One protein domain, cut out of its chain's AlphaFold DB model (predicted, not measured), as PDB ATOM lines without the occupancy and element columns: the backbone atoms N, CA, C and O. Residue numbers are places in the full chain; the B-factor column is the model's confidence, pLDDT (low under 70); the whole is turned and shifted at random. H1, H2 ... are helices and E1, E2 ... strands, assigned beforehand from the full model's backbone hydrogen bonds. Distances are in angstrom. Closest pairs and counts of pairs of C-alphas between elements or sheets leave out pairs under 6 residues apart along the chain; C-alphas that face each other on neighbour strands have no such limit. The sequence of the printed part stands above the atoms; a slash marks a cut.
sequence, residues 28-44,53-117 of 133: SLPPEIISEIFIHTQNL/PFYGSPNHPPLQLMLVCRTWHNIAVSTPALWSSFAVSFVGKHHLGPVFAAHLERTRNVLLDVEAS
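AT A GLANCE: This is residues 28 to 44 and 53 to 117 of the 133 residues of the protein "F-box domain-containing protein" of Mycena chlorophos (UniProt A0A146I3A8). Three helices, the longest one H1 and the shorter H2 and H3, pack crosswise on one another at one end of an elongated model, and at the other end two parallel strands, E1 and E2, lie side by side with H4 near E1. The two parts meet loosely, with H3 and H4 close but not clearly touching. The printed part has 82 residues, with four named helices and two named strands in the order H1, H2, H3, E1, H4, E2; the sheet's order is E1, E2, all parallel, and the class is mostly helix. The whole is compact, with a radius of gyration of the C-alphas of 12.8 A, and spans 43 by 25 by 23 A.

HOW THE PARTS SIT: H1, residues 31 to 44, touches H2, residues 61 to 66, with residues 38 to 42 alone; the closest C-alphas are those of Gln 42 and Pro 61, 6.2 A apart. They run opposite ways at a tilt of 35.0 degrees, only just steep. H1 also touches H3, residues 70 to 77, at a steep tilt of 67 degrees, the same way; the closest C-alphas, of Ser 35 and Ile 75, are 6.4 A apart. H2 and H3 form a helical hairpin and touch at a steep tilt of 43 degrees, opposite ways, with the closest C-alphas, of Met 66 and His 73, 4.0 A apart. E1, residues 85 to 89, and H1 are apart, but only just, at 8.5 A. E1, H4, residues 96 to 107, and E2, residues 113 to 117, form a strand-helix-strand unit, two parallel neighbour strands with a helix between them in the chain, and its crossover is right-handed. E1 and H4 are near each other, with 8 pairs of C-alphas within 10 A. The directions of E1 and E2 differ by 16 degrees; N 86 and O 113, and N 115 and O 86, are within hydrogen-bond range, each pair at 2.9 A. H3 and H4 are about perpendicular at 89 degrees, and their closest C-alphas, of Val 77 and Arg 106, are 6.5 A apart. Every O i to N i+4 pair is within hydrogen-bond range in H2 and H3; in H1 it is 7 of 10 and in H4 7 of 8.

IN THESE COORDINATES: H1 begins at C-alpha 31, (-11.549, -36.237, 36.582), and measures 20.9 A from first to last C-alpha. H2 measures 8.8 A and H3 10.6 A. E1 measures 13.7 A and begins at C-alpha 85, (-8.068, -16.638, 31.485). H4 measures 16.2 A. E2 measures 13.1 A and ends at C-alpha 117, (-3.598, -6.242, 23.606).

THE WHOLE: The C-alphas farthest apart, of Ser 28 and Gly 92, are 43.3 A apart. Residues 45 to 52 are cut out, and C-alphas 44 and 53 are 10.4 A apart across the gap. Of the links that are printed whole, none is long. The mean pLDDT of the printed part is 72.7; 39 residues are under 70, among them 53 to 59, 85 to 101 and 107 to 117.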
ATOM      1  N   SER A  28      -7.163 -43.347  33.922       76.25
ATOM      2  CA  SER A  28      -7.332 -43.958  35.247       76.25
ATOM      3  C   SER A  28      -7.328 -42.942  36.389       76.25
ATOM      4  O   SER A  28      -7.578 -43.316  37.532       76.25
ATOM      5  N   LEU A  29      -7.014 -41.677  36.102       83.25
ATOM      6  CA  LEU A  29      -7.064 -40.614  37.093       83.25
ATOM      7  C   LEU A  29      -8.514 -40.157  37.304       83.25
ATOM      8  O   LEU A  29      -9.280 -40.100  36.337       83.25
ATOM      9  N   PRO A  30      -8.892 -39.789  38.538       86.88
ATOM     10  CA  PRO A  30     -10.138 -39.078  38.778       86.88
ATOM     11  C   PRO A  30     -10.201 -37.797  37.929       86.88
ATOM     12  O   PRO A  30      -9.164 -37.150  37.727       86.88
ATOM     13  N   PRO A  31     -11.389 -37.415  37.429       85.38
ATOM     14  CA  PRO A  31     -11.549 -36.237  36.582       85.38
ATOM     15  C   PRO A  31     -11.033 -34.953  37.245       85.38
ATOM     16  O   PRO A  31     -10.506 -34.101  36.542       85.38
ATOM     17  N   GLU A  32     -11.085 -34.849  38.575       88.50
ATOM     18  CA  GLU A  32     -10.582 -33.704  39.342       88.50
ATOM     19  C   GLU A  32      -9.071 -33.510  39.160       88.50
ATOM     20  O   GLU A  32      -8.598 -32.390  38.982       88.50
ATOM     21  N   ILE A  33      -8.304 -34.603  39.139       90.62
ATOM     22  CA  ILE A  33      -6.848 -34.547  38.943       90.62
ATOM     23  C   ILE A  33      -6.519 -34.159  37.502       90.62
ATOM     24  O   ILE A  33      -5.581 -33.404  37.254       90.62
ATOM     25  N   ILE A  34      -7.301 -34.653  36.541       89.50
ATOM     26  CA  ILE A  34      -7.138 -34.302  35.128       89.50
ATOM     27  C   ILE A  34      -7.448 -32.813  34.918       89.50
ATOM     28  O   ILE A  34      -6.693 -32.132  34.227       89.50
ATOM     29  N   SER A  35      -8.505 -32.295  35.552       89.50
ATOM     30  CA  SER A  35      -8.841 -30.867  35.548       89.50
ATOM     31  C   SER A  35      -7.700 -30.004  36.091       89.50
ATOM     32  O   SER A  35      -7.334 -29.025  35.444       89.50
ATOM     33  N   GLU A  36      -7.084 -30.383  37.215       89.81
ATOM     34  CA  GLU A  36      -5.924 -29.664  37.768       89.81
ATOM     35  C   GLU A  36      -4.720 -29.687  36.817       89.81
ATOM     36  O   GLU A  36      -4.098 -28.653  36.559       89.81
ATOM     37  N   ILE A  37      -4.427 -30.842  36.208       88.81
ATOM     38  CA  ILE A  37      -3.382 -30.944  35.177       88.81
ATOM     39  C   ILE A  37      -3.676 -29.972  34.029       88.81
ATOM     40  O   ILE A  37      -2.781 -29.241  33.605       88.81
ATOM     41  N   PHE A  38      -4.921 -29.936  33.542       89.81
ATOM     42  CA  PHE A  38      -5.332 -29.047  32.455       89.81
ATOM     43  C   PHE A  38      -5.144 -27.577  32.823       89.81
ATOM     44  O   PHE A  38      -4.600 -26.822  32.017       89.81
ATOM     45  N   ILE A  39      -5.516 -27.177  34.041       86.12
ATOM     46  CA  ILE A  39      -5.338 -25.800  34.517       86.12
ATOM     47  C   ILE A  39      -3.859 -25.397  34.462       86.12
ATOM     48  O   ILE A  39      -3.535 -24.316  33.967       86.12
ATOM     49  N   HIS A  40      -2.950 -26.291  34.856       84.69
ATOM     50  CA  HIS A  40      -1.511 -26.029  34.803       84.69
ATOM     51  C   HIS A  40      -0.924 -25.960  33.383       84.69
ATOM     52  O   HIS A  40       0.148 -25.375  33.215       84.69
ATOM     53  N   THR A  41      -1.608 -26.475  32.353       78.56
ATOM     54  CA  THR A  41      -1.132 -26.354  30.958       78.56
ATOM     55  C   THR A  41      -1.209 -24.931  30.406       78.56
ATOM     56  O   THR A  41      -0.438 -24.589  29.513       78.56
ATOM     57  N   GLN A  42      -2.082 -24.079  30.955       69.25
ATOM     58  CA  GLN A  42      -2.242 -22.687  30.510       69.25
ATOM     59  C   GLN A  42      -0.974 -21.850  30.749       69.25
ATOM     60  O   GLN A  42      -0.642 -20.973  29.958       69.25
ATOM     61  N   ASN A  43      -0.206 -22.176  31.794       63.41
ATOM     62  CA  ASN A  43       1.020 -21.464  32.171       63.41
ATOM     63  C   ASN A  43       2.265 -21.880  31.364       63.41
ATOM     64  O   ASN A  43       3.358 -21.384  31.631       63.41
ATOM     65  N   LEU A  44       2.124 -22.808  30.410       59.47
ATOM     66  CA  LEU A  44       3.226 -23.288  29.566       59.47
ATOM     67  C   LEU A  44       3.402 -22.461  28.283       59.47
ATOM     68  O   LEU A  44       4.280 -22.776  27.479       59.47
ATOM     69  N   PRO A  53      -0.682 -16.313  22.957       50.28
ATOM     70  CA  PRO A  53      -1.471 -17.373  22.351       50.28
ATOM     71  C   PRO A  53      -2.873 -16.834  22.072       50.28
ATOM     72  O   PRO A  53      -3.703 -16.722  22.971       50.28
ATOM     73  N   PHE A  54      -3.105 -16.456  20.814       55.09
ATOM     74  CA  PHE A  54      -4.346 -15.840  20.388       55.09
ATOM     75  C   PHE A  54      -5.481 -16.794  20.729       55.09
ATOM     76  O   PHE A  54      -5.485 -17.952  20.292       55.09
ATOM     77  N   TYR A  55      -6.469 -16.320  21.478       57.28
ATOM     78  CA  TYR A  55      -7.664 -17.106  21.721       57.28
ATOM     79  C   TYR A  55      -8.448 -17.203  20.406       57.28
ATOM     80  O   TYR A  55      -8.984 -16.224  19.895       57.28
ATOM     81  N   GLY A  56      -8.447 -18.401  19.814       51.28
ATOM     82  CA  GLY A  56      -8.897 -18.656  18.438       51.28
ATOM     83  C   GLY A  56      -7.807 -19.243  17.540       51.28
ATOM     84  O   GLY A  56      -8.120 -19.815  16.496       51.28
ATOM     85  N   SER A  57      -6.544 -19.186  17.969       58.34
ATOM     86  CA  SER A  57      -5.485 -19.995  17.382       58.34
ATOM     87  C   SER A  57      -5.741 -21.473  17.692       58.34
ATOM     88  O   SER A  57      -6.057 -21.818  18.838       58.34
ATOM     89  N   PRO A  58      -5.556 -22.381  16.718       59.12
ATOM     90  CA  PRO A  58      -5.612 -23.823  16.960       59.12
ATOM     91  C   PRO A  58      -4.576 -24.298  17.997       59.12
ATOM     92  O   PRO A  58      -4.666 -25.427  18.476       59.12
ATOM     93  N   ASN A  59      -3.619 -23.440  18.370       60.12
ATOM     94  CA  ASN A  59      -2.582 -23.722  19.359       60.12
ATOM     95  C   ASN A  59      -2.962 -23.340  20.801       60.12
ATOM     96  O   ASN A  59      -2.125 -23.440  21.694       60.12
ATOM     97  N   HIS A  60      -4.200 -22.902  21.054       72.25
ATOM     98  CA  HIS A  60      -4.656 -22.591  22.408       72.25
ATOM     99  C   HIS A  60      -4.809 -23.881  23.253       72.25
ATOM    100  O   HIS A  60      -5.576 -24.765  22.845       72.25
ATOM    101  N   PRO A  61      -4.146 -24.017  24.423       75.06
ATOM    102  CA  PRO A  61      -4.066 -25.297  25.139       75.06
ATOM    103  C   PRO A  61      -5.433 -25.916  25.493       75.06
ATOM    104  O   PRO A  61      -5.643 -27.084  25.163       75.06
ATOM    105  N   PRO A  62      -6.425 -25.176  26.032       78.38
ATOM    106  CA  PRO A  62      -7.781 -25.695  26.249       78.38
ATOM    107  C   PRO A  62      -8.450 -26.295  25.005       78.38
ATOM    108  O   PRO A  62      -9.119 -27.324  25.103       78.38
ATOM    109  N   LEU A  63      -8.248 -25.696  23.824       78.75
ATOM    110  CA  LEU A  63      -8.807 -26.223  22.575       78.75
ATOM    111  C   LEU A  63      -8.086 -27.503  22.146       78.75
ATOM    112  O   LEU A  63      -8.738 -28.455  21.722       78.75
ATOM    113  N   GLN A  64      -6.764 -27.564  22.312       82.81
ATOM    114  CA  GLN A  64      -5.980 -28.765  22.011       82.81
ATOM    115  C   GLN A  64      -6.367 -29.945  22.912       82.81
ATOM    116  O   GLN A  64      -6.510 -31.069  22.428       82.81
ATOM    117  N   LEU A  65      -6.615 -29.692  24.201       85.81
ATOM    118  CA  LEU A  65      -7.054 -30.716  25.154       85.81
ATOM    119  C   LEU A  65      -8.397 -31.344  24.749       85.81
ATOM    120  O   LEU A  65      -8.584 -32.555  24.885       85.81
ATOM    121  N   MET A  66      -9.313 -30.556  24.179       85.62
ATOM    122  CA  MET A  66     -10.604 -31.055  23.690       85.62
ATOM    123  C   MET A  66     -10.492 -31.986  22.475       85.62
ATOM    124  O   MET A  66     -11.406 -32.777  22.238       85.62
ATOM    125  N   LEU A  67      -9.399 -31.914  21.708       87.25
ATOM    126  CA  LEU A  67      -9.212 -32.698  20.481       87.25
ATOM    127  C   LEU A  67      -8.635 -34.101  20.725       87.25
ATOM    128  O   LEU A  67      -8.631 -34.920  19.809       87.25
ATOM    129  N   VAL A  68      -8.170 -34.407  21.942       87.88
ATOM    130  CA  VAL A  68      -7.499 -35.682  22.250       87.88
ATOM    131  C   VAL A  68      -8.480 -36.855  22.288       87.88
ATOM    132  O   VAL A  68      -8.299 -37.854  21.595       87.88
ATOM    133  N   CYS A  69      -9.521 -36.767  23.118       87.38
ATOM    134  CA  CYS A  69     -10.569 -37.783  23.206       87.38
ATOM    135  C   CYS A  69     -11.860 -37.211  23.811       87.38
ATOM    136  O   CYS A  69     -11.867 -36.126  24.393       87.38
ATOM    137  N   ARG A  70     -12.962 -37.973  23.739       86.19
ATOM    138  CA  ARG A  70     -14.263 -37.556  24.299       86.19
ATOM    139  C   ARG A  70     -14.209 -37.293  25.807       86.19
ATOM    140  O   ARG A  70     -14.865 -36.375  26.287       86.19
ATOM    141  N   THR A  71     -13.427 -38.073  26.551       88.50
ATOM    142  CA  THR A  71     -13.279 -37.890  28.002       88.50
ATOM    143  C   THR A  71     -12.614 -36.555  28.320       88.50
ATOM    144  O   THR A  71     -13.120 -35.805  29.146       88.50
ATOM    145  N   TRP A  72     -11.534 -36.216  27.615       90.62
ATOM    146  CA  TRP A  72     -10.824 -34.950  27.799       90.62
ATOM    147  C   TRP A  72     -11.676 -33.756  27.391       90.62
ATOM    148  O   TRP A  72     -11.721 -32.771  28.116       90.62
ATOM    149  N   HIS A  73     -12.426 -33.883  26.295       90.12
ATOM    150  CA  HIS A  73     -13.414 -32.886  25.902       90.12
ATOM    151  C   HIS A  73     -14.419 -32.609  27.030       90.12
ATOM    152  O   HIS A  73     -14.641 -31.456  27.394       90.12
ATOM    153  N   ASN A  74     -15.008 -33.654  27.619       89.31
ATOM    154  CA  ASN A  74     -15.989 -33.497  28.694       89.31
ATOM    155  C   ASN A  74     -15.378 -32.869  29.955       89.31
ATOM    156  O   ASN A  74     -16.004 -32.004  30.567       89.31
ATOM    157  N   ILE A  75     -14.159 -33.265  30.326       89.81
ATOM    158  CA  ILE A  75     -13.443 -32.699  31.480       89.81
ATOM    159  C   ILE A  75     -13.106 -31.225  31.230       89.81
ATOM    160  O   ILE A  75     -13.428 -30.374  32.054       89.81
ATOM    161  N   ALA A  76     -12.545 -30.894  30.065       88.94
ATOM    162  CA  ALA A  76     -12.193 -29.522  29.703       88.94
ATOM    163  C   ALA A  76     -13.422 -28.598  29.718       88.94
ATOM    164  O   ALA A  76     -13.396 -27.542  30.343       88.94
ATOM    165  N   VAL A  77     -14.538 -29.018  29.108       86.31
ATOM    166  CA  VAL A  77     -15.792 -28.238  29.093       86.31
ATOM    167  C   VAL A  77     -16.404 -28.095  30.493       86.31
ATOM    168  O   VAL A  77     -17.026 -27.077  30.784       86.31
ATOM    169  N   SER A  78     -16.227 -29.085  31.372       87.62
ATOM    170  CA  SER A  78     -16.745 -29.054  32.749       87.62
ATOM    171  C   SER A  78     -15.812 -28.387  33.765       87.62
ATOM    172  O   SER A  78     -16.156 -28.352  34.945       87.62
ATOM    173  N   THR A  79     -14.685 -27.813  33.325       88.12
ATOM    174  CA  THR A  79     -13.697 -27.142  34.186       88.12
ATOM    175  C   THR A  79     -13.673 -25.632  33.903       88.12
ATOM    176  O   THR A  79     -12.857 -25.186  33.102       88.12
ATOM    177  N   PRO A  80     -14.530 -24.805  34.541       83.50
ATOM    178  CA  PRO A  80     -14.621 -23.366  34.260       83.50
ATOM    179  C   PRO A  80     -13.306 -22.592  34.429       83.50
ATOM    180  O   PRO A  80     -13.034 -21.685  33.651       83.50
ATOM    181  N   ALA A  81     -12.462 -22.978  35.393       82.81
ATOM    182  CA  ALA A  81     -11.144 -22.374  35.623       82.81
ATOM    183  C   ALA A  81     -10.156 -22.574  34.453       82.81
ATOM    184  O   ALA A  81      -9.158 -21.869  34.349       82.81
ATOM    185  N   LEU A  82     -10.433 -23.513  33.541       80.88
ATOM    186  CA  LEU A  82      -9.671 -23.673  32.300       80.88
ATOM    187  C   LEU A  82      -9.965 -22.555  31.285       80.88
ATOM    188  O   LEU A  82      -9.208 -22.350  30.344       80.88
ATOM    189  N   TRP A  83     -11.089 -21.862  31.466       79.31
ATOM    190  CA  TRP A  83     -11.603 -20.848  30.553       79.31
ATOM    191  C   TRP A  83     -11.555 -19.439  31.158       79.31
ATOM    192  O   TRP A  83     -11.909 -18.484  30.475       79.31
ATOM    193  N   SER A  84     -11.173 -19.305  32.435       74.94
ATOM    194  CA  SER A  84     -11.219 -18.035  33.172       74.94
ATOM    195  C   SER A  84     -10.133 -17.044  32.766       74.94
ATOM    196  O   SER A  84     -10.280 -15.865  33.051       74.94
ATOM    197  N   SER A  85      -9.064 -17.504  32.117       68.19
ATOM    198  CA  SER A  85      -8.068 -16.638  31.485       68.19
ATOM    199  C   SER A  85      -8.431 -16.475  30.015       68.19
ATOM    200  O   SER A  85      -8.683 -17.480  29.342       68.19
ATOM    201  N   PHE A  86      -8.451 -15.241  29.514       65.00
ATOM    202  CA  PHE A  86      -8.769 -14.932  28.122       65.00
ATOM    203  C   PHE A  86      -7.938 -13.749  27.609       65.00
ATOM    204  O   PHE A  86      -8.006 -12.660  28.166       65.00
ATOM    205  N   ALA A  87      -7.182 -13.948  26.527       61.97
ATOM    206  CA  ALA A  87      -6.386 -12.913  25.874       61.97
ATOM    207  C   ALA A  87      -6.938 -12.602  24.474       61.97
ATOM    208  O   ALA A  87      -7.017 -13.478  23.605       61.97
ATOM    209  N   VAL A  88      -7.311 -11.344  24.238       59.56
ATOM    210  CA  VAL A  88      -7.760 -10.863  22.923       59.56
ATOM    211  C   VAL A  88      -6.712  -9.956  22.329       59.56
ATOM    212  O   VAL A  88      -6.321  -8.975  22.953       59.56
ATOM    213  N   SER A  89      -6.349 -10.235  21.081       57.53
ATOM    214  CA  SER A  89      -5.686  -9.260  20.230       57.53
ATOM    215  C   SER A  89      -6.680  -8.718  19.209       57.53
ATOM    216  O   SER A  89      -7.417  -9.481  18.577       57.53
ATOM    217  N   PHE A  90      -6.707  -7.396  19.058       59.72
ATOM    218  CA  PHE A  90      -7.569  -6.693  18.101       59.72
ATOM    219  C   PHE A  90      -6.909  -6.491  16.728       59.72
ATOM    220  O   PHE A  90      -7.403  -5.716  15.910       59.72
ATOM    221  N   VAL A  91      -5.803  -7.187  16.453       51.97
ATOM    222  CA  VAL A  91      -5.044  -7.038  15.208       51.97
ATOM    223  C   VAL A  91      -5.792  -7.729  14.065       51.97
ATOM    224  O   VAL A  91      -5.791  -8.950  13.958       51.97
ATOM    225  N   GLY A  92      -6.448  -6.950  13.200       54.94
ATOM    226  CA  GLY A  92      -7.081  -7.421  11.960       54.94
ATOM    227  C   GLY A  92      -8.544  -7.892  12.072       54.94
ATOM    228  O   GLY A  92      -9.169  -7.891  13.128       54.94
ATOM    229  N   LYS A  93      -9.132  -8.310  10.937       48.81
ATOM    230  CA  LYS A  93     -10.547  -8.743  10.808       48.81
ATOM    231  C   LYS A  93     -10.805 -10.157  11.364       48.81
ATOM    232  O   LYS A  93     -11.465 -10.966  10.712       48.81
ATOM    233  N   HIS A  94     -10.271 -10.500  12.531       56.34
ATOM    234  CA  HIS A  94     -10.473 -11.837  13.090       56.34
ATOM    235  C   HIS A  94     -11.890 -11.971  13.667       56.34
ATOM    236  O   HIS A  94     -12.343 -11.168  14.481       56.34
ATOM    237  N   HIS A  95     -12.616 -13.005  13.228       56.38
ATOM    238  CA  HIS A  95     -13.974 -13.330  13.675       56.38
ATOM    239  C   HIS A  95     -13.971 -13.933  15.088       56.38
ATOM    240  O   HIS A  95     -14.310 -15.098  15.287       56.38
ATOM    241  N   LEU A  96     -13.594 -13.134  16.083       60.69
ATOM    242  CA  LEU A  96     -13.522 -13.549  17.486       60.69
ATOM    243  C   LEU A  96     -14.902 -13.829  18.094       60.69
ATOM    244  O   LEU A  96     -14.988 -14.540  19.086       60.69
ATOM    245  N   GLY A  97     -15.987 -13.331  17.488       64.75
ATOM    246  CA  GLY A  97     -17.352 -13.425  18.021       64.75
ATOM    247  C   GLY A  97     -17.780 -14.838  18.450       64.75
ATOM    248  O   GLY A  97     -18.135 -15.020  19.611       64.75
ATOM    249  N   PRO A  98     -17.719 -15.861  17.575       65.50
ATOM    250  CA  PRO A  98     -18.133 -17.219  17.937       65.50
ATOM    251  C   PRO A  98     -17.221 -17.893  18.972       65.50
ATOM    252  O   PRO A  98     -17.705 -18.617  19.840       65.50
ATOM    253  N   VAL A  99     -15.906 -17.656  18.908       65.75
ATOM    254  CA  VAL A  99     -14.931 -18.240  19.852       65.75
ATOM    255  C   VAL A  99     -15.055 -17.595  21.232       65.75
ATOM    256  O   VAL A  99     -14.980 -18.290  22.247       65.75
ATOM    257  N   PHE A 100     -15.293 -16.284  21.253       65.12
ATOM    258  CA  PHE A 100     -15.555 -15.497  22.447       65.12
ATOM    259  C   PHE A 100     -16.873 -15.908  23.101       65.12
ATOM    260  O   PHE A 100     -16.885 -16.233  24.284       65.12
ATOM    261  N   ALA A 101     -17.960 -16.013  22.329       68.88
ATOM    262  CA  ALA A 101     -19.245 -16.501  22.830       68.88
ATOM    263  C   ALA A 101     -19.116 -17.906  23.441       68.88
ATOM    264  O   ALA A 101     -19.575 -18.144  24.555       68.88
ATOM    265  N   ALA A 102     -18.398 -18.810  22.768       70.81
ATOM    266  CA  ALA A 102     -18.162 -20.153  23.282       70.81
ATOM    267  C   ALA A 102     -17.262 -20.183  24.539       70.81
ATOM    268  O   ALA A 102     -17.360 -21.122  25.326       70.81
ATOM    269  N   HIS A 103     -16.384 -19.194  24.749       68.50
ATOM    270  CA  HIS A 103     -15.639 -19.029  26.008       68.50
ATOM    271  C   HIS A 103     -16.540 -18.514  27.134       68.50
ATOM    272  O   HIS A 103     -16.506 -19.048  28.244       68.50
ATOM    273  N   LEU A 104     -17.383 -17.520  26.844       70.81
ATOM    274  CA  LEU A 104     -18.334 -16.956  27.805       70.81
ATOM    275  C   LEU A 104     -19.349 -18.002  28.291       70.81
ATOM    276  O   LEU A 104     -19.617 -18.110  29.484       70.81
ATOM    277  N   GLU A 105     -19.862 -18.842  27.391       73.69
ATOM    278  CA  GLU A 105     -20.768 -19.935  27.765       73.69
ATOM    279  C   GLU A 105     -20.109 -20.957  28.711       73.69
ATOM    280  O   GLU A 105     -20.782 -21.564  29.549       73.69
ATOM    281  N   ARG A 106     -18.786 -21.150  28.603       70.88
ATOM    282  CA  ARG A 106     -18.035 -22.160  29.371       70.88
ATOM    283  C   ARG A 106     -17.502 -21.650  30.708       70.88
ATOM    284  O   ARG A 106     -17.347 -22.442  31.636       70.88
ATOM    285  N   THR A 107     -17.279 -20.347  30.838       66.19
ATOM    286  CA  THR A 107     -16.791 -19.703  32.073       66.19
ATOM    287  C   THR A 107     -17.860 -19.589  33.158       66.19
ATOM    288  O   THR A 107     -17.532 -19.544  34.347       66.19
ATOM    289  N   ARG A 108     -19.146 -19.669  32.784       66.56
ATOM    290  CA  ARG A 108     -20.291 -19.568  33.710       66.56
ATOM    291  C   ARG A 108     -20.166 -18.313  34.605       66.56
ATOM    292  O   ARG A 108     -20.076 -17.217  34.078       66.56
ATOM    293  N   ASN A 109     -20.180 -18.468  35.938       61.62
ATOM    294  CA  ASN A 109     -20.087 -17.385  36.937       61.62
ATOM    295  C   ASN A 109     -18.657 -17.153  37.472       61.62
ATOM    296  O   ASN A 109     -18.493 -16.483  38.493       61.62
ATOM    297  N   VAL A 110     -17.623 -17.749  36.870       63.50
ATOM    298  CA  VAL A 110     -16.240 -17.530  37.326       63.50
ATOM    299  C   VAL A 110     -15.744 -16.178  36.814       63.50
ATOM    300  O   VAL A 110     -16.041 -15.799  35.684       63.50
ATOM    301  N   LEU A 111     -15.013 -15.442  37.659       58.50
ATOM    302  CA  LEU A 111     -14.388 -14.174  37.278       58.50
ATOM    303  C   LEU A 111     -13.458 -14.397  36.081       58.50
ATOM    304  O   LEU A 111     -12.594 -15.271  36.115       58.50
ATOM    305  N   LEU A 112     -13.675 -13.610  35.033       64.25
ATOM    306  CA  LEU A 112     -12.845 -13.590  33.838       64.25
ATOM    307  C   LEU A 112     -11.661 -12.659  34.082       64.25
ATOM    308  O   LEU A 112     -11.867 -11.487  34.400       64.25
ATOM    309  N   ASP A 113     -10.453 -13.171  33.898       60.56
ATOM    310  CA  ASP A 113      -9.269 -12.349  33.706       60.56
ATOM    311  C   ASP A 113      -9.104 -12.125  32.200       60.56
ATOM    312  O   ASP A 113      -8.908 -13.076  31.434       60.56
ATOM    313  N   VAL A 114      -9.314 -10.882  31.767       59.94
ATOM    314  CA  VAL A 114      -9.296 -10.501  30.351       59.94
ATOM    315  C   VAL A 114      -8.088  -9.618  30.103       59.94
ATOM    316  O   VAL A 114      -8.065  -8.460  30.520       59.94
ATOM    317  N   GLU A 115      -7.118 -10.149  29.371       60.19
ATOM    318  CA  GLU A 115      -5.991  -9.377  28.866       60.19
ATOM    319  C   GLU A 115      -6.301  -8.932  27.431       60.19
ATOM    320  O   GLU A 115      -6.565  -9.736  26.538       60.19
ATOM    321  N   ALA A 116      -6.325  -7.623  27.208       57.69
ATOM    322  CA  ALA A 116      -6.552  -7.036  25.897       57.69
ATOM    323  C   ALA A 116      -5.248  -6.404  25.413       57.69
ATOM    324  O   ALA A 116      -4.765  -5.454  26.029       57.69
ATOM    325  N   SER A 117      -4.703  -6.897  24.302       56.09
ATOM    326  CA  SER A 117      -3.598  -6.242  23.606       56.09
ATOM    327  C   SER A 117      -4.113  -5.596  22.318       56.09
ATOM    328  O   SER A 117      -4.682  -6.239  21.433       56.09
TER     329      SER A 117